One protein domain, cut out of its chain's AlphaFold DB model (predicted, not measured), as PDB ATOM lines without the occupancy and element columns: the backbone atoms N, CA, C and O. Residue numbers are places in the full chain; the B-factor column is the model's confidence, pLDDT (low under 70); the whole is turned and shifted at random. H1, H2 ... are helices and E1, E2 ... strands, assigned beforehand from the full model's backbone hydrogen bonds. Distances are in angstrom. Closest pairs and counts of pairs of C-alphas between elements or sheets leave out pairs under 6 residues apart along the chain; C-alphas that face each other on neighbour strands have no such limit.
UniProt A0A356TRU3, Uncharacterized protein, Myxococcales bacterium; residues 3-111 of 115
ATOM      1  N   THR A   3     114.790 146.452 123.708       94.50
ATOM      2  CA  THR A   3     114.762 147.695 124.472       94.50
ATOM      3  C   THR A   3     115.921 147.742 125.447       94.50
ATOM      4  O   THR A   3     116.191 146.740 126.099       94.50
ATOM      5  N   VAL A   4     116.550 148.906 125.594       93.94
ATOM      6  CA  VAL A   4     117.566 149.181 126.616       93.94
ATOM      7  C   VAL A   4     117.140 150.419 127.392       93.94
ATOM      8  O   VAL A   4     116.840 151.454 126.795       93.94
ATOM      9  N   ALA A   5     117.085 150.304 128.719       94.19
ATOM     10  CA  ALA A   5     116.561 151.334 129.612       94.19
ATOM     11  C   ALA A   5     115.204 151.893 129.132       94.19
ATOM     12  O   ALA A   5     115.013 153.105 129.003       94.19
ATOM     13  N   GLY A   6     114.292 150.984 128.764       94.19
ATOM     14  CA  GLY A   6     112.904 151.309 128.418       94.19
ATOM     15  C   GLY A   6     112.698 151.876 127.014       94.19
ATOM     16  O   GLY A   6     111.562 152.172 126.642       94.19
ATOM     17  N   ARG A   7     113.770 152.019 126.226       94.69
ATOM     18  CA  ARG A   7     113.744 152.559 124.859       94.69
ATOM     19  C   ARG A   7     114.056 151.492 123.836       94.69
ATOM     20  O   ARG A   7     114.985 150.716 124.053       94.69
ATOM     21  N   VAL A   8     113.339 151.474 122.713       94.94
ATOM     22  CA  VAL A   8     113.715 150.608 121.585       94.94
ATOM     23  C   VAL A   8     115.096 151.037 121.089       94.94
ATOM     24  O   VAL A   8     115.317 152.195 120.753       94.94
ATOM     25  N   SER A   9     116.034 150.094 121.094       93.62
ATOM     26  CA  SER A   9     117.445 150.330 120.784       93.62
ATOM     27  C   SER A   9     117.869 149.596 119.514       93.62
ATOM     28  O   SER A   9     118.566 150.155 118.670       93.62
ATOM     29  N   HIS A  10     117.411 148.353 119.338       93.44
ATOM     30  CA  HIS A  10     117.776 147.521 118.192       93.44
ATOM     31  C   HIS A  10     116.569 146.748 117.679       93.44
ATOM     32  O   HIS A  10     115.740 146.272 118.453       93.44
ATOM     33  N   THR A  11     116.505 146.536 116.368       92.38
ATOM     34  CA  THR A  11     115.434 145.748 115.754       92.38
ATOM     35  C   THR A  11     116.012 144.796 114.724       92.38
ATOM     36  O   THR A  11     116.867 145.159 113.920       92.38
ATOM     37  N   VAL A  12     115.522 143.562 114.746       90.88
ATOM     38  CA  VAL A  12     115.875 142.503 113.804       90.88
ATOM     39  C   VAL A  12     114.579 141.858 113.341       90.88
ATOM     40  O   VAL A  12     113.690 141.618 114.159       90.88
ATOM     41  N   ALA A  13     114.465 141.592 112.041       92.31
ATOM     42  CA  ALA A  13     113.371 140.797 111.507       92.31
ATOM     43  C   ALA A  13     113.767 139.313 111.508       92.31
ATOM     44  O   ALA A  13     114.916 138.962 111.220       92.31
ATOM     45  N   ARG A  14     112.807 138.444 111.821       92.69
ATOM     46  CA  ARG A  14     112.943 136.991 111.691       92.69
ATOM     47  C   ARG A  14     111.901 136.497 110.693       92.69
ATOM     48  O   ARG A  14     110.740 136.889 110.781       92.69
ATOM     49  N   LEU A  15     112.332 135.687 109.735       92.00
ATOM     50  CA  LEU A  15     111.524 135.162 108.636       92.00
ATOM     51  C   LEU A  15     111.538 133.634 108.676       92.00
ATOM     52  O   LEU A  15     112.501 133.036 109.151       92.00
ATOM     53  N   SER A  16     110.477 132.998 108.191       93.44
ATOM     54  CA  SER A  16     110.363 131.540 108.121       93.44
ATOM     55  C   SER A  16     109.280 131.158 107.120       93.44
ATOM     56  O   SER A  16     108.303 131.890 106.969       93.44
ATOM     57  N   ASP A  17     109.437 129.995 106.491       92.75
ATOM     58  CA  ASP A  17     108.386 129.354 105.687       92.75
ATOM     59  C   ASP A  17     107.444 128.492 106.554       92.75
ATOM     60  O   ASP A  17     106.502 127.875 106.059       92.75
ATOM     61  N   THR A  18     107.688 128.448 107.869       91.69
ATOM     62  CA  THR A  18     106.851 127.772 108.868       91.69
ATOM     63  C   THR A  18     106.320 128.783 109.894       91.69
ATOM     64  O   THR A  18     106.802 129.916 109.954       91.69
ATOM     65  N   PRO A  19     105.362 128.404 110.758       89.75
ATOM     66  CA  PRO A  19     104.867 129.294 111.810       89.75
ATOM     67  C   PRO A  19     105.919 129.733 112.845       89.75
ATOM     68  O   PRO A  19     105.681 130.692 113.575       89.75
ATOM     69  N   PHE A  20     107.068 129.053 112.929       92.19
ATOM     70  CA  PHE A  20     108.124 129.365 113.891       92.19
ATOM     71  C   PHE A  20     109.228 130.196 113.239       92.19
ATOM     72  O   PHE A  20     109.890 129.747 112.304       92.19
ATOM     73  N   THR A  21     109.452 131.408 113.753       91.75
ATOM     74  CA  THR A  21     110.502 132.324 113.274       91.75
ATOM     75  C   THR A  21     111.751 132.324 114.159       91.75
ATOM     76  O   THR A  21     112.727 133.005 113.844       91.75
ATOM     77  N   ASN A  22     111.765 131.559 115.257       89.19
ATOM     78  CA  ASN A  22     112.928 131.441 116.132       89.19
ATOM     79  C   ASN A  22     114.154 130.955 115.343       89.19
ATOM     80  O   ASN A  22     114.092 129.959 114.622       89.19
ATOM     81  N   LEU A  23     115.295 131.620 115.533       87.50
ATOM     82  CA  LEU A  23     116.522 131.311 114.784       87.50
ATOM     83  C   LEU A  23     117.031 129.885 115.052       87.50
ATOM     84  O   LEU A  23     117.542 129.226 114.153       87.50
ATOM     85  N   HIS A  24     116.841 129.379 116.275       85.19
ATOM     86  CA  HIS A  24     117.223 128.014 116.648       85.19
ATOM     87  C   HIS A  24     116.267 126.935 116.103       85.19
ATOM     88  O   HIS A  24     116.602 125.756 116.155       85.19
ATOM     89  N   LEU A  25     115.103 127.325 115.570       87.81
ATOM     90  CA  LEU A  25     114.124 126.434 114.927       87.81
ATOM     91  C   LEU A  25     114.124 126.580 113.395       87.81
ATOM     92  O   LEU A  25     113.156 126.211 112.739       87.81
ATOM     93  N   GLY A  26     115.200 127.125 112.818       86.69
ATOM     94  CA  GLY A  26     115.347 127.283 111.368       86.69
ATOM     95  C   GLY A  26     114.833 128.610 110.807       86.69
ATOM     96  O   GLY A  26     114.844 128.792 109.592       86.69
ATOM     97  N   GLY A  27     114.421 129.553 111.660       90.88
ATOM     98  CA  GLY A  27     114.128 130.917 111.233       90.88
ATOM     99  C   GLY A  27     115.371 131.624 110.683       90.88
ATOM    100  O   GLY A  27     116.480 131.476 111.200       90.88
ATOM    101  N   ALA A  28     115.185 132.438 109.649       91.06
ATOM    102  CA  ALA A  28     116.234 133.240 109.042       91.06
ATOM    103  C   ALA A  28     116.212 134.670 109.583       91.06
ATOM    104  O   ALA A  28     115.157 135.282 109.774       91.06
ATOM    105  N   ARG A  29     117.399 135.237 109.788       90.75
ATOM    106  CA  ARG A  29     117.544 136.645 110.142       90.75
ATOM    107  C   ARG A  29     117.446 137.527 108.899       90.75
ATOM    108  O   ARG A  29     118.074 137.236 107.886       90.75
ATOM    109  N   ALA A  30     116.753 138.655 109.025       89.69
ATOM    110  CA  ALA A  30     116.735 139.721 108.033       89.69
ATOM    111  C   ALA A  30     116.914 141.105 108.689       89.69
ATOM    112  O   ALA A  30     116.605 141.285 109.876       89.69
ATOM    113  N   PRO A  31     117.394 142.109 107.935       89.12
ATOM    114  CA  PRO A  31     117.368 143.497 108.378       89.12
ATOM    115  C   PRO A  31     115.950 143.941 108.761       89.12
ATOM    116  O   PRO A  31     114.973 143.570 108.111       89.12
ATOM    117  N   ALA A  32     115.822 144.795 109.778       90.69
ATOM    118  CA  ALA A  32     114.523 145.353 110.172       90.69
ATOM    119  C   ALA A  32     113.819 146.093 109.020       90.69
ATOM    120  O   ALA A  32     112.590 146.076 108.937       90.69
ATOM    121  N   SER A  33     114.592 146.688 108.103       92.00
ATOM    122  CA  SER A  33     114.076 147.353 106.904       92.00
ATOM    123  C   SER A  33     113.240 146.426 106.020       92.00
ATOM    124  O   SER A  33     112.282 146.892 105.409       92.00
ATOM    125  N   THR A  34     113.522 145.119 106.007       92.31
ATOM    126  CA  THR A  34     112.734 144.124 105.265       92.31
ATOM    127  C   THR A  34     111.293 144.034 105.771       92.31
ATOM    128  O   THR A  34     110.377 143.866 104.967       92.31
ATOM    129  N   LEU A  35     111.073 144.170 107.084       92.12
ATOM    130  CA  LEU A  35     109.729 144.210 107.668       92.12
ATOM    131  C   LEU A  35     109.136 145.624 107.614       92.12
ATOM    132  O   LEU A  35     107.967 145.774 107.270       92.12
ATOM    133  N   ARG A  36     109.937 146.660 107.902       95.12
ATOM    134  CA  ARG A  36     109.489 148.064 107.874       95.12
ATOM    135  C   ARG A  36     108.952 148.469 106.501       95.12
ATOM    136  O   ARG A  36     107.951 149.164 106.438       95.12
ATOM    137  N   ALA A  37     109.544 147.969 105.414       95.94
ATOM    138  CA  ALA A  37     109.067 148.209 104.049       95.94
ATOM    139  C   ALA A  37     107.681 147.598 103.742       95.94
ATOM    140  O   ALA A  37     107.097 147.908 102.707       95.94
ATOM    141  N   GLN A  38     107.154 146.723 104.606       95.12
ATOM    142  CA  GLN A  38     105.844 146.087 104.426       95.12
ATOM    143  C   GLN A  38     104.724 146.746 105.234       95.12
ATOM    144  O   GLN A  38     103.574 146.331 105.114       95.12
ATOM    145  N   VAL A  39     105.033 147.737 106.065       97.12
ATOM    146  CA  VAL A  39     104.051 148.448 106.889       97.12
ATOM    147  C   VAL A  39     104.166 149.946 106.662       97.12
ATOM    148  O   VAL A  39     105.162 150.429 106.130       97.12
ATOM    149  N   THR A  40     103.140 150.699 107.051       97.81
ATOM    150  CA  THR A  40     103.252 152.159 107.049       97.81
ATOM    151  C   THR A  40     104.130 152.621 108.211       97.81
ATOM    152  O   THR A  40     104.288 151.914 109.214       97.81
ATOM    153  N   GLU A  41     104.678 153.829 108.099       97.19
ATOM    154  CA  GLU A  41     105.493 154.419 109.160       97.19
ATOM    155  C   GLU A  41     104.695 154.570 110.462       97.19
ATOM    156  O   GLU A  41     105.224 154.345 111.545       97.19
ATOM    157  N   GLU A  42     103.390 154.846 110.376       97.88
ATOM    158  CA  GLU A  42     102.516 154.950 111.546       97.88
ATOM    159  C   GLU A  42     102.361 153.605 112.269       97.88
ATOM    160  O   GLU A  42     102.317 153.561 113.500       97.88
ATOM    161  N   VAL A  43     102.275 152.492 111.530       97.62
ATOM    162  CA  VAL A  43     102.206 151.145 112.121       97.62
ATOM    163  C   VAL A  43     103.531 150.786 112.788       97.62
ATOM    164  O   VAL A  43     103.519 150.244 113.895       97.62
ATOM    165  N   TRP A  44     104.656 151.119 112.148       97.69
ATOM    166  CA  TRP A  44     105.991 150.899 112.704       97.69
ATOM    167  C   TRP A  44     106.216 151.709 113.986       97.69
ATOM    168  O   TRP A  44     106.531 151.133 115.027       97.69
ATOM    169  N   ALA A  45     105.957 153.017 113.945       97.75
ATOM    170  CA  ALA A  45     106.094 153.906 115.094       97.75
ATOM    171  C   ALA A  45     105.184 153.485 116.259       97.75
ATOM    172  O   ALA A  45     105.590 153.521 117.422       97.75
ATOM    173  N   ARG A  46     103.958 153.022 115.967       98.19
ATOM    174  CA  ARG A  46     103.059 152.479 116.995       98.19
ATOM    175  C   ARG A  46     103.625 151.207 117.627       98.19
ATOM    176  O   ARG A  46     103.552 151.067 118.842       98.19
ATOM    177  N   MET A  47     104.200 150.310 116.828       97.94
ATOM    178  CA  MET A  47     104.843 149.086 117.314       97.94
ATOM    179  C   MET A  47     106.051 149.376 118.210       97.94
ATOM    180  O   MET A  47     106.186 148.746 119.257       97.94
ATOM    181  N   GLU A  48     106.895 150.349 117.853       97.81
ATOM    182  CA  GLU A  48     108.002 150.787 118.711       97.81
ATOM    183  C   GLU A  48     107.480 151.380 120.027       97.81
ATOM    184  O   GLU A  48     107.897 150.959 121.108       97.81
ATOM    185  N   ALA A  49     106.503 152.289 119.956       98.25
ATOM    186  CA  ALA A  49     105.904 152.906 121.137       98.25
ATOM    187  C   ALA A  49     105.242 151.880 122.074       98.25
ATOM    188  O   ALA A  49     105.317 152.017 123.298       98.25
ATOM    189  N   ASP A  50     104.589 150.859 121.520       98.31
ATOM    190  CA  ASP A  50     103.969 149.789 122.298       98.31
ATOM    191  C   ASP A  50     105.022 148.847 122.907       98.31
ATOM    192  O   ASP A  50     104.884 148.474 124.073       98.31
ATOM    193  N   CYS A  51     106.136 148.572 122.217       97.25
ATOM    194  CA  CYS A  51     107.289 147.884 122.813       97.25
ATOM    195  C   CYS A  51     107.874 148.663 124.005       97.25
ATOM    196  O   CYS A  51     108.124 148.075 125.055       97.25
ATOM    197  N   GLU A  52     108.033 149.988 123.905       97.12
ATOM    198  CA  GLU A  52     108.486 150.807 125.043       97.12
ATOM    199  C   GLU A  52     107.475 150.796 126.206       97.12
ATOM    200  O   GLU A  52     107.862 150.791 127.376       97.12
ATOM    201  N   LYS A  53     106.163 150.771 125.917       97.25
ATOM    202  CA  LYS A  53     105.121 150.619 126.955       97.25
ATOM    203  C   LYS A  53     105.221 149.274 127.664       97.25
ATOM    204  O   LYS A  53     105.040 149.238 128.880       97.25
ATOM    205  N   VAL A  54     105.476 148.198 126.919       96.19
ATOM    206  CA  VAL A  54     105.706 146.861 127.475       96.19
ATOM    207  C   VAL A  54     106.957 146.872 128.346       96.19
ATOM    208  O   VAL A  54     106.886 146.414 129.482       96.19
ATOM    209  N   ALA A  55     108.054 147.471 127.881       94.88
ATOM    210  CA  ALA A  55     109.308 147.516 128.629       94.88
ATOM    211  C   ALA A  55     109.158 148.160 130.013       94.88
ATOM    212  O   ALA A  55     109.605 147.590 131.006       94.88
ATOM    213  N   ARG A  56     108.412 149.267 130.113       93.56
ATOM    214  CA  ARG A  56     108.108 149.932 131.396       93.56
ATOM    215  C   ARG A  56     107.363 149.055 132.409       93.56
ATOM    216  O   ARG A  56     107.300 149.395 133.586       93.56
ATOM    217  N   ARG A  57     106.759 147.937 131.986       94.44
ATOM    218  CA  ARG A  57     106.133 146.966 132.904       94.44
ATOM    219  C   ARG A  57     107.153 146.050 133.582       94.44
ATOM    220  O   ARG A  57     106.812 145.431 134.584       94.44
ATOM    221  N   PHE A  58     108.389 146.015 133.090       91.62
ATOM    222  CA  PHE A  58     109.499 145.222 133.610       91.62
ATOM    223  C   PHE A  58     110.613 146.131 134.159       91.62
ATOM    224  O   PHE A  58     111.781 145.982 133.809       91.62
ATOM    225  N   GLY A  59     110.267 147.067 135.050       83.00
ATOM    226  CA  GLY A  59     111.198 148.064 135.614       83.00
ATOM    227  C   GLY A  59     112.360 147.511 136.461       83.00
ATOM    228  O   GLY A  59     113.149 148.281 136.991       83.00
ATOM    229  N   GLY A  60     112.485 146.189 136.616       87.56
ATOM    230  CA  GLY A  60     113.669 145.536 137.193       87.56
ATOM    231  C   GLY A  60     114.682 145.055 136.149       87.56
ATOM    232  O   GLY A  60     115.725 144.517 136.510       87.56
ATOM    233  N   CYS A  61     114.379 145.207 134.859       91.69
ATOM    234  CA  CYS A  61     115.214 144.742 133.761       91.69
ATOM    235  C   CYS A  61     115.802 145.939 133.016       91.69
ATOM    236  O   CYS A  61     115.069 146.829 132.594       91.69
ATOM    237  N   LEU A  62     117.118 145.948 132.801       92.75
ATOM    238  CA  LEU A  62     117.767 146.953 131.954       92.75
ATOM    239  C   LEU A  62     117.471 146.721 130.467       92.75
ATOM    240  O   LEU A  62     117.342 147.678 129.707       92.75
ATOM    241  N   SER A  63     117.392 145.454 130.055       93.56
ATOM    242  CA  SER A  63     117.263 145.046 128.658       93.56
ATOM    243  C   SER A  63     116.214 143.954 128.486       93.56
ATOM    244  O   SER A  63     116.125 143.035 129.307       93.56
ATOM    245  N   LEU A  64     115.421 144.059 127.416       94.69
ATOM    246  CA  LEU A  64     114.368 143.104 127.064       94.69
ATOM    247  C   LEU A  64     114.389 142.816 125.566       94.69
ATOM    248  O   LEU A  64     114.537 143.730 124.756       94.69
ATOM    249  N   GLY A  65     114.174 141.555 125.200       94.50
ATOM    250  CA  GLY A  65     113.845 141.142 123.841       94.50
ATOM    251  C   GLY A  65     112.336 140.984 123.718       94.50
ATOM    252  O   GLY A  65     111.766 140.092 124.328       94.50
ATOM    253  N   ILE A  66     111.680 141.851 122.959       95.31
ATOM    254  CA  ILE A  66     110.228 141.840 122.767       95.31
ATOM    255  C   ILE A  66     109.923 141.303 121.375       95.31
ATOM    256  O   ILE A  66     110.241 141.945 120.366       95.31
ATOM    257  N   ASP A  67     109.289 140.144 121.319       95.00
ATOM    258  CA  ASP A  67     108.843 139.550 120.073       95.00
ATOM    259  C   ASP A  67     107.512 140.156 119.651       95.00
ATOM    260  O   ASP A  67     106.532 140.149 120.394       95.00
ATOM    261  N   VAL A  68     107.492 140.700 118.438       95.69
ATOM    262  CA  VAL A  68     106.331 141.352 117.835       95.69
ATOM    263  C   VAL A  68     106.116 140.813 116.433       95.69
ATOM    264  O   VAL A  68     107.067 140.658 115.667       95.69
ATOM    265  N   ALA A  69     104.857 140.554 116.096       95.50
ATOM    266  CA  ALA A  69     104.439 140.142 114.764       95.50
ATOM    267  C   ALA A  69     103.449 141.146 114.184       95.50
ATOM    268  O   ALA A  69     102.581 141.657 114.888       95.50
ATOM    269  N   VAL A  70     103.570 141.407 112.887       95.56
ATOM    270  CA  VAL A  70     102.612 142.209 112.123       95.56
ATOM    271  C   VAL A  70     101.515 141.281 111.601       95.56
ATOM    272  O   VAL A  70     101.801 140.178 111.138       95.56
ATOM    273  N   THR A  71     100.257 141.711 111.675       95.25
ATOM    274  CA  THR A  71      99.118 140.951 111.140       95.25
ATOM    275  C   THR A  71      99.195 140.832 109.616       95.25
ATOM    276  O   THR A  71      99.815 141.652 108.942       95.25
ATOM    277  N   SER A  72      98.539 139.829 109.029       92.81
ATOM    278  CA  SER A  72      98.589 139.582 107.577       92.81
ATOM    279  C   SER A  72      98.064 140.746 106.727       92.81
ATOM    280  O   SER A  72      98.503 140.929 105.593       92.81
ATOM    281  N   ASP A  73      97.150 141.556 107.269       95.75
ATOM    282  CA  ASP A  73      96.644 142.778 106.631       95.75
ATOM    283  C   ASP A  73      97.607 143.976 106.734       95.75
ATOM    284  O   ASP A  73      97.346 145.022 106.140       95.75
ATOM    285  N   ARG A  74      98.718 143.822 107.471       95.94
ATOM    286  CA  ARG A  74      99.777 144.816 107.715       95.94
ATOM    287  C   ARG A  74      99.321 146.083 108.436       95.94
ATOM    288  O   ARG A  74     100.027 147.090 108.424       95.94
ATOM    289  N   ARG A  75      98.153 146.053 109.082       96.25
ATOM    290  CA  ARG A  75      97.574 147.221 109.771       96.25
ATOM    291  C   ARG A  75      97.795 147.205 111.270       96.25
ATOM    292  O   ARG A  75      97.769 148.266 111.899       96.25
ATOM    293  N   HIS A  76      98.020 146.028 111.843       95.94
ATOM    294  CA  HIS A  76      98.162 145.823 113.275       95.94
ATOM    295  C   HIS A  76      99.429 145.033 113.595       95.94
ATOM    296  O   HIS A  76     100.081 144.459 112.722       95.94
ATOM    297  N   HIS A  77      99.793 145.034 114.871       97.50
ATOM    298  CA  HIS A  77     100.863 144.209 115.400       97.50
ATOM    299  C   HIS A  77     100.401 143.579 116.714       97.50
ATOM    300  O   HIS A  77      99.460 144.064 117.346       97.50
ATOM    301  N   VAL A  78     101.068 142.503 117.112       97.31
ATOM    302  CA  VAL A  78     100.809 141.770 118.349       97.31
ATOM    303  C   VAL A  78     102.140 141.496 119.032       97.31
ATOM    304  O   VAL A  78     103.093 141.074 118.377       97.31
ATOM    305  N   VAL A  79     102.202 141.739 120.341       96.75
ATOM    306  CA  VAL A  79     103.324 141.323 121.190       96.75
ATOM    307  C   VAL A  79     103.126 139.850 121.536       96.75
ATOM    308  O   VAL A  79     102.080 139.484 122.068       96.75
ATOM    309  N   LEU A  80     104.104 139.017 121.200       95.31
ATOM    310  CA  LEU A  80     104.048 137.565 121.368       95.31
ATOM    311  C   LEU A  80     104.702 137.118 122.677       95.31
ATOM    312  O   LEU A  80     104.121 136.336 123.422       95.31
ATOM    313  N   GLU A  81     105.903 137.621 122.954       94.50
ATOM    314  CA  GLU A  81     106.734 137.196 124.080       94.50
ATOM    315  C   GLU A  81     107.646 138.343 124.537       94.50
ATOM    316  O   GLU A  81     108.023 139.213 123.745       94.50
ATOM    317  N   VAL A  82     108.013 138.336 125.822       95.12
ATOM    318  CA  VAL A  82     109.048 139.206 126.390       95.12
ATOM    319  C   VAL A  82     110.128 138.345 127.036       95.12
ATOM    320  O   VAL A  82     109.880 137.658 128.022       95.12
ATOM    321  N   ASN A  83     111.339 138.436 126.500       91.94
ATOM    322  CA  ASN A  83     112.530 137.753 126.975       91.94
ATOM    323  C   ASN A  83     113.347 138.689 127.876       91.94
ATOM    324  O   ASN A  83     113.853 139.726 127.428       91.94
ATOM    325  N   ALA A  84     113.475 138.330 129.156       82.44
ATOM    326  CA  ALA A  84     114.328 139.044 130.102       82.44
ATOM    327  C   ALA A  84     115.809 138.903 129.701       82.44
ATOM    328  O   ALA A  84     116.236 137.813 129.338       82.44
ATOM    329  N   LEU A  85     116.581 139.995 129.794       76.19
ATOM    330  CA  LEU A  85     118.005 140.098 129.410       76.19
ATOM    331  C   LEU A  85     118.287 140.167 127.896       76.19
ATOM    332  O   LEU A  85     119.449 140.228 127.493       76.19
ATOM    333  N   GLY A  86     117.244 140.250 127.067       67.88
ATOM    334  CA  GLY A  86     117.380 140.311 125.611       67.88
ATOM    335  C   GLY A  86     117.259 138.942 124.939       67.88
ATOM    336  O   GLY A  86     117.550 137.911 125.534       67.88
ATOM    337  N   ASP A  87     116.817 138.942 123.678       70.62
ATOM    338  CA  ASP A  87     116.861 137.758 122.806       70.62
ATOM    339  C   ASP A  87     118.221 137.692 122.077       70.62
ATOM    340  O   ASP A  87     119.009 138.642 122.082       70.62
ATOM    341  N   LEU A  88     118.483 136.568 121.418       64.75
ATOM    342  CA  LEU A  88     119.674 136.210 120.652       64.75
ATOM    343  C   LEU A  88     119.825 137.066 119.371       64.75
ATOM    344  O   LEU A  88     119.847 136.574 118.243       64.75
ATOM    345  N   VAL A  89     119.963 138.387 119.523       69.06
ATOM    346  CA  VAL A  89     120.180 139.365 118.439       69.06
ATOM    347  C   VAL A  89     121.667 139.609 118.137       69.06
ATOM    348  O   VAL A  89     122.057 140.690 117.705       69.06
ATOM    349  N   HIS A  90     122.525 138.596 118.299       68.00
ATOM    350  CA  HIS A  90     123.964 138.699 117.999       68.00
ATOM    351  C   HIS A  90     124.236 139.268 116.603       68.00
ATOM    352  O   HIS A  90     123.675 138.770 115.633       68.00
ATOM    353  N   GLY A  91     125.068 140.302 116.488       72.88
ATOM    354  CA  GLY A  91     125.389 140.945 115.207       72.88
ATOM    355  C   GLY A  91     124.376 141.991 114.725       72.88
ATOM    356  O   GLY A  91     124.515 142.490 113.614       72.88
ATOM    357  N   ALA A  92     123.357 142.329 115.521       83.44
ATOM    358  CA  ALA A  92     122.575 143.541 115.290       83.44
ATOM    359  C   ALA A  92     123.361 144.764 115.776       83.44
ATOM    360  O   ALA A  92     123.911 144.739 116.877       83.44
ATOM    361  N   THR A  93     123.373 145.831 114.984       89.25
ATOM    362  CA  THR A  93     123.947 147.122 115.366       89.25
ATOM    363  C   THR A  93     122.907 148.225 115.229       89.25
ATOM    364  O   THR A  93     121.996 148.133 114.402       89.25
ATOM    365  N   ASP A  94     123.006 149.245 116.076       88.31
ATOM    366  CA  ASP A  94     122.226 150.470 115.911       88.31
ATOM    367  C   ASP A  94     122.873 151.398 114.864       88.31
ATOM    368  O   ASP A  94     123.889 151.070 114.246       88.31
ATOM    369  N   ALA A  95     122.288 152.582 114.661       86.06
ATOM    370  CA  ALA A  95     122.801 153.571 113.712       86.06
ATOM    371  C   ALA A  95     124.218 154.083 114.047       86.06
ATOM    372  O   ALA A  95     124.904 154.585 113.158       86.06
ATOM    373  N   ALA A  96     124.658 153.959 115.303       89.06
ATOM    374  CA  ALA A  96     125.998 154.326 115.751       89.06
ATOM    375  C   ALA A  96     126.990 153.147 115.681       89.06
ATOM    376  O   ALA A  96     128.145 153.295 116.068       89.06
ATOM    377  N   GLY A  97     126.560 151.978 115.190       91.12
ATOM    378  CA  GLY A  97     127.391 150.778 115.102       91.12
ATOM    379  C   GLY A  97     127.512 150.001 116.415       91.12
ATOM    380  O   GLY A  97     128.283 149.047 116.476       91.12
ATOM    381  N   ARG A  98     126.751 150.367 117.451       91.94
ATOM    382  CA  ARG A  98     126.805 149.724 118.768       91.94
ATOM    383  C   ARG A  98     126.018 148.430 118.777       91.94
ATOM    384  O   ARG A  98     124.905 148.365 118.244       91.94
ATOM    385  N   THR A  99     126.549 147.422 119.453       92.38
ATOM    386  CA  THR A  99     125.798 146.211 119.787       92.38
ATOM    387  C   THR A  99     124.763 146.493 120.889       92.38
ATOM    388  O   THR A  99     124.834 147.518 121.576       92.38
ATOM    389  N   PRO A 100     123.790 145.594 121.115       90.50
ATOM    390  CA  PRO A 100     122.907 145.679 122.276       90.50
ATOM    391  C   PRO A 100     123.656 145.687 123.613       90.50
ATOM    392  O   PRO A 100     123.149 146.237 124.586       90.50
ATOM    393  N   GLN A 101     124.832 145.061 123.683       91.00
ATOM    394  CA  GLN A 101     125.681 145.038 124.872       91.00
ATOM    395  C   GLN A 101     126.336 146.403 125.099       91.00
ATOM    396  O   GLN A 101     126.268 146.921 126.209       91.00
ATOM    397  N   ASP A 102     126.874 147.024 124.047       93.56
ATOM    398  CA  ASP A 102     127.456 148.370 124.129       93.56
ATOM    399  C   ASP A 102     126.402 149.393 124.578       93.56
ATOM    400  O   ASP A 102     126.630 150.174 125.494       93.56
ATOM    401  N   ALA A 103     125.192 149.329 124.010       93.25
ATOM    402  CA  ALA A 103     124.099 150.216 124.408       93.25
ATOM    403  C   ALA A 103     123.670 150.031 125.877       93.25
ATOM    404  O   ALA A 103     123.228 150.992 126.511       93.25
ATOM    405  N   GLN A 104     123.787 148.814 126.424       92.75
ATOM    406  CA  GLN A 104     123.545 148.546 127.844       92.75
ATOM    407  C   GLN A 104     124.640 149.146 128.728       92.75
ATOM    408  O   GLN A 104     124.308 149.769 129.734       92.75
ATOM    409  N   LEU A 105     125.914 149.004 128.348       94.44
ATOM    410  CA  LEU A 105     127.034 149.624 129.065       94.44
ATOM    411  C   LEU A 105     126.896 151.153 129.081       94.44
ATOM    412  O   LEU A 105     126.895 151.746 130.154       94.44
ATOM    413  N   ASP A 106     126.615 151.767 127.930       95.00
ATOM    414  CA  ASP A 106     126.366 153.212 127.828       95.00
ATOM    415  C   ASP A 106     125.187 153.669 128.704       95.00
ATOM    416  O   ASP A 106     125.170 154.779 129.241       95.00
ATOM    417  N   ALA A 107     124.142 152.844 128.825       94.25
ATOM    418  CA  ALA A 107     123.010 153.146 129.692       94.25
ATOM    419  C   ALA A 107     123.416 153.134 131.170       94.25
ATOM    420  O   ALA A 107     123.055 154.065 131.891       94.25
ATOM    421  N   LEU A 108     124.196 152.138 131.591       94.81
ATOM    422  CA  LEU A 108     124.712 152.028 132.953       94.81
ATOM    423  C   LEU A 108     125.648 153.188 133.306       94.81
ATOM    424  O   LEU A 108     125.459 153.803 134.356       94.81
ATOM    425  N   ASP A 109     126.574 153.544 132.416       96.69
ATOM    426  CA  ASP A 109     127.491 154.678 132.603       96.69
ATOM    427  C   ASP A 109     126.736 156.012 132.723       96.69
ATOM    428  O   ASP A 109     127.125 156.903 133.476       96.69
ATOM    429  N   ALA A 110     125.594 156.129 132.038       95.12
ATOM    430  CA  ALA A 110     124.683 157.268 132.141       95.12
ATOM    431  C   ALA A 110     123.700 157.190 133.332       95.12
ATOM    432  O   ALA A 110     122.796 158.022 133.433       95.12
ATOM    433  N   GLY A 111     123.815 156.189 134.213       94.00
ATOM    434  CA  GLY A 111     122.941 156.000 135.378       94.00
ATOM    435  C   GLY A 111     121.526 155.497 135.057       94.00
ATOM    436  O   GLY A 111     120.642 155.536 135.914       94.00
TER     437      GLY A 111
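What this domain is: This is residues 3 to 111 of the 115 residues of an uncharacterized protein of Myxococcales bacterium (UniProt A0A356TRU3). The longest helix, H2, packs on a two-stranded antiparallel hairpin, E4 and E5, and the strand E1 packs on the same helix. E1 runs on into E2, whose small hairpin with E3 sits with the short helix H1 at one end of the body, while H3 sits at the other end. The printed part has 109 residues with three named helices and five named strands, in the order E1, E2, E3, H1, H2, E4, E5, H3; the class is mixed, helices and strands, and both two-stranded sheets are antiparallel. The whole is compact, with a radius of gyration of the C-alphas of 13.8 A, and the C-alphas span 41 by 27 by 24 A.

How they stand to each other: E4, residues 63 to 70, and E5, residues 77 to 84, form a hairpin, antiparallel at 157 degrees between their directions; N 67 and O 81 are within hydrogen-bond range at 2.9 A, and N 80 and O 67 at 2.8 A. E5 bends by 50 degrees at residue 80. H2, residues 41 to 55, has 3 pairs of C-alphas within 8 A of E4, the closest being Cys 51 and Ile 66 at 6.7 A. Its closest C-alphas to E5 are those of Met 47 and His 77, 6.6 A apart. E1, residues 7 to 10, pairs with no named strand; its closest C-alpha pair with H2 is Arg 7 and Glu 52, 5.5 A apart. E1 and E4 are near each other, with 8 pairs of C-alphas within 10 A. E1 runs on into E2, residues 12 to 15, at 59 degrees. E2 and E3, residues 28 to 31, form a second hairpin, antiparallel at 139 degrees, with N 15 and O 28 within hydrogen-bond range at 2.9 A. H1, residues 32 to 36, comes closest to E2 at the C-alphas of Ala 32 and Val 12, 4.8 A apart. H1 and H2 are close but not clearly touching, with the C-alphas of Arg 36 and Trp 44 6.6 A apart. H3, residues 100 to 109, comes closest to E1 at the C-alphas of Pro 100 and His 10, 6.8 A apart, and is apart from H2. In H1, H2 and H3 every O i to N i+4 pair is within hydrogen-bond range.

Where its parts are: E4 is 22.3 A from first to last C-alpha, H2 21.0 A, E5 20.6 A and H3 14.4 A. E1 begins at C-alpha 7, (113.744, 152.559, 124.859), H2 at C-alpha 41, (105.493, 154.419, 109.160), and H3 ends at C-alpha 109, (127.491, 154.678, 132.603).

The domain as a whole: The two C-alphas farthest apart are those of Asp 17 and Gly 111, 42.5 A. The printed part has no cut. The links E2 to E3 and E5 to H3 are long, with 12 and 15 residues. The mean pLDDT of the printed part is 91.8; residues 86 and 88 to 90 are under 70.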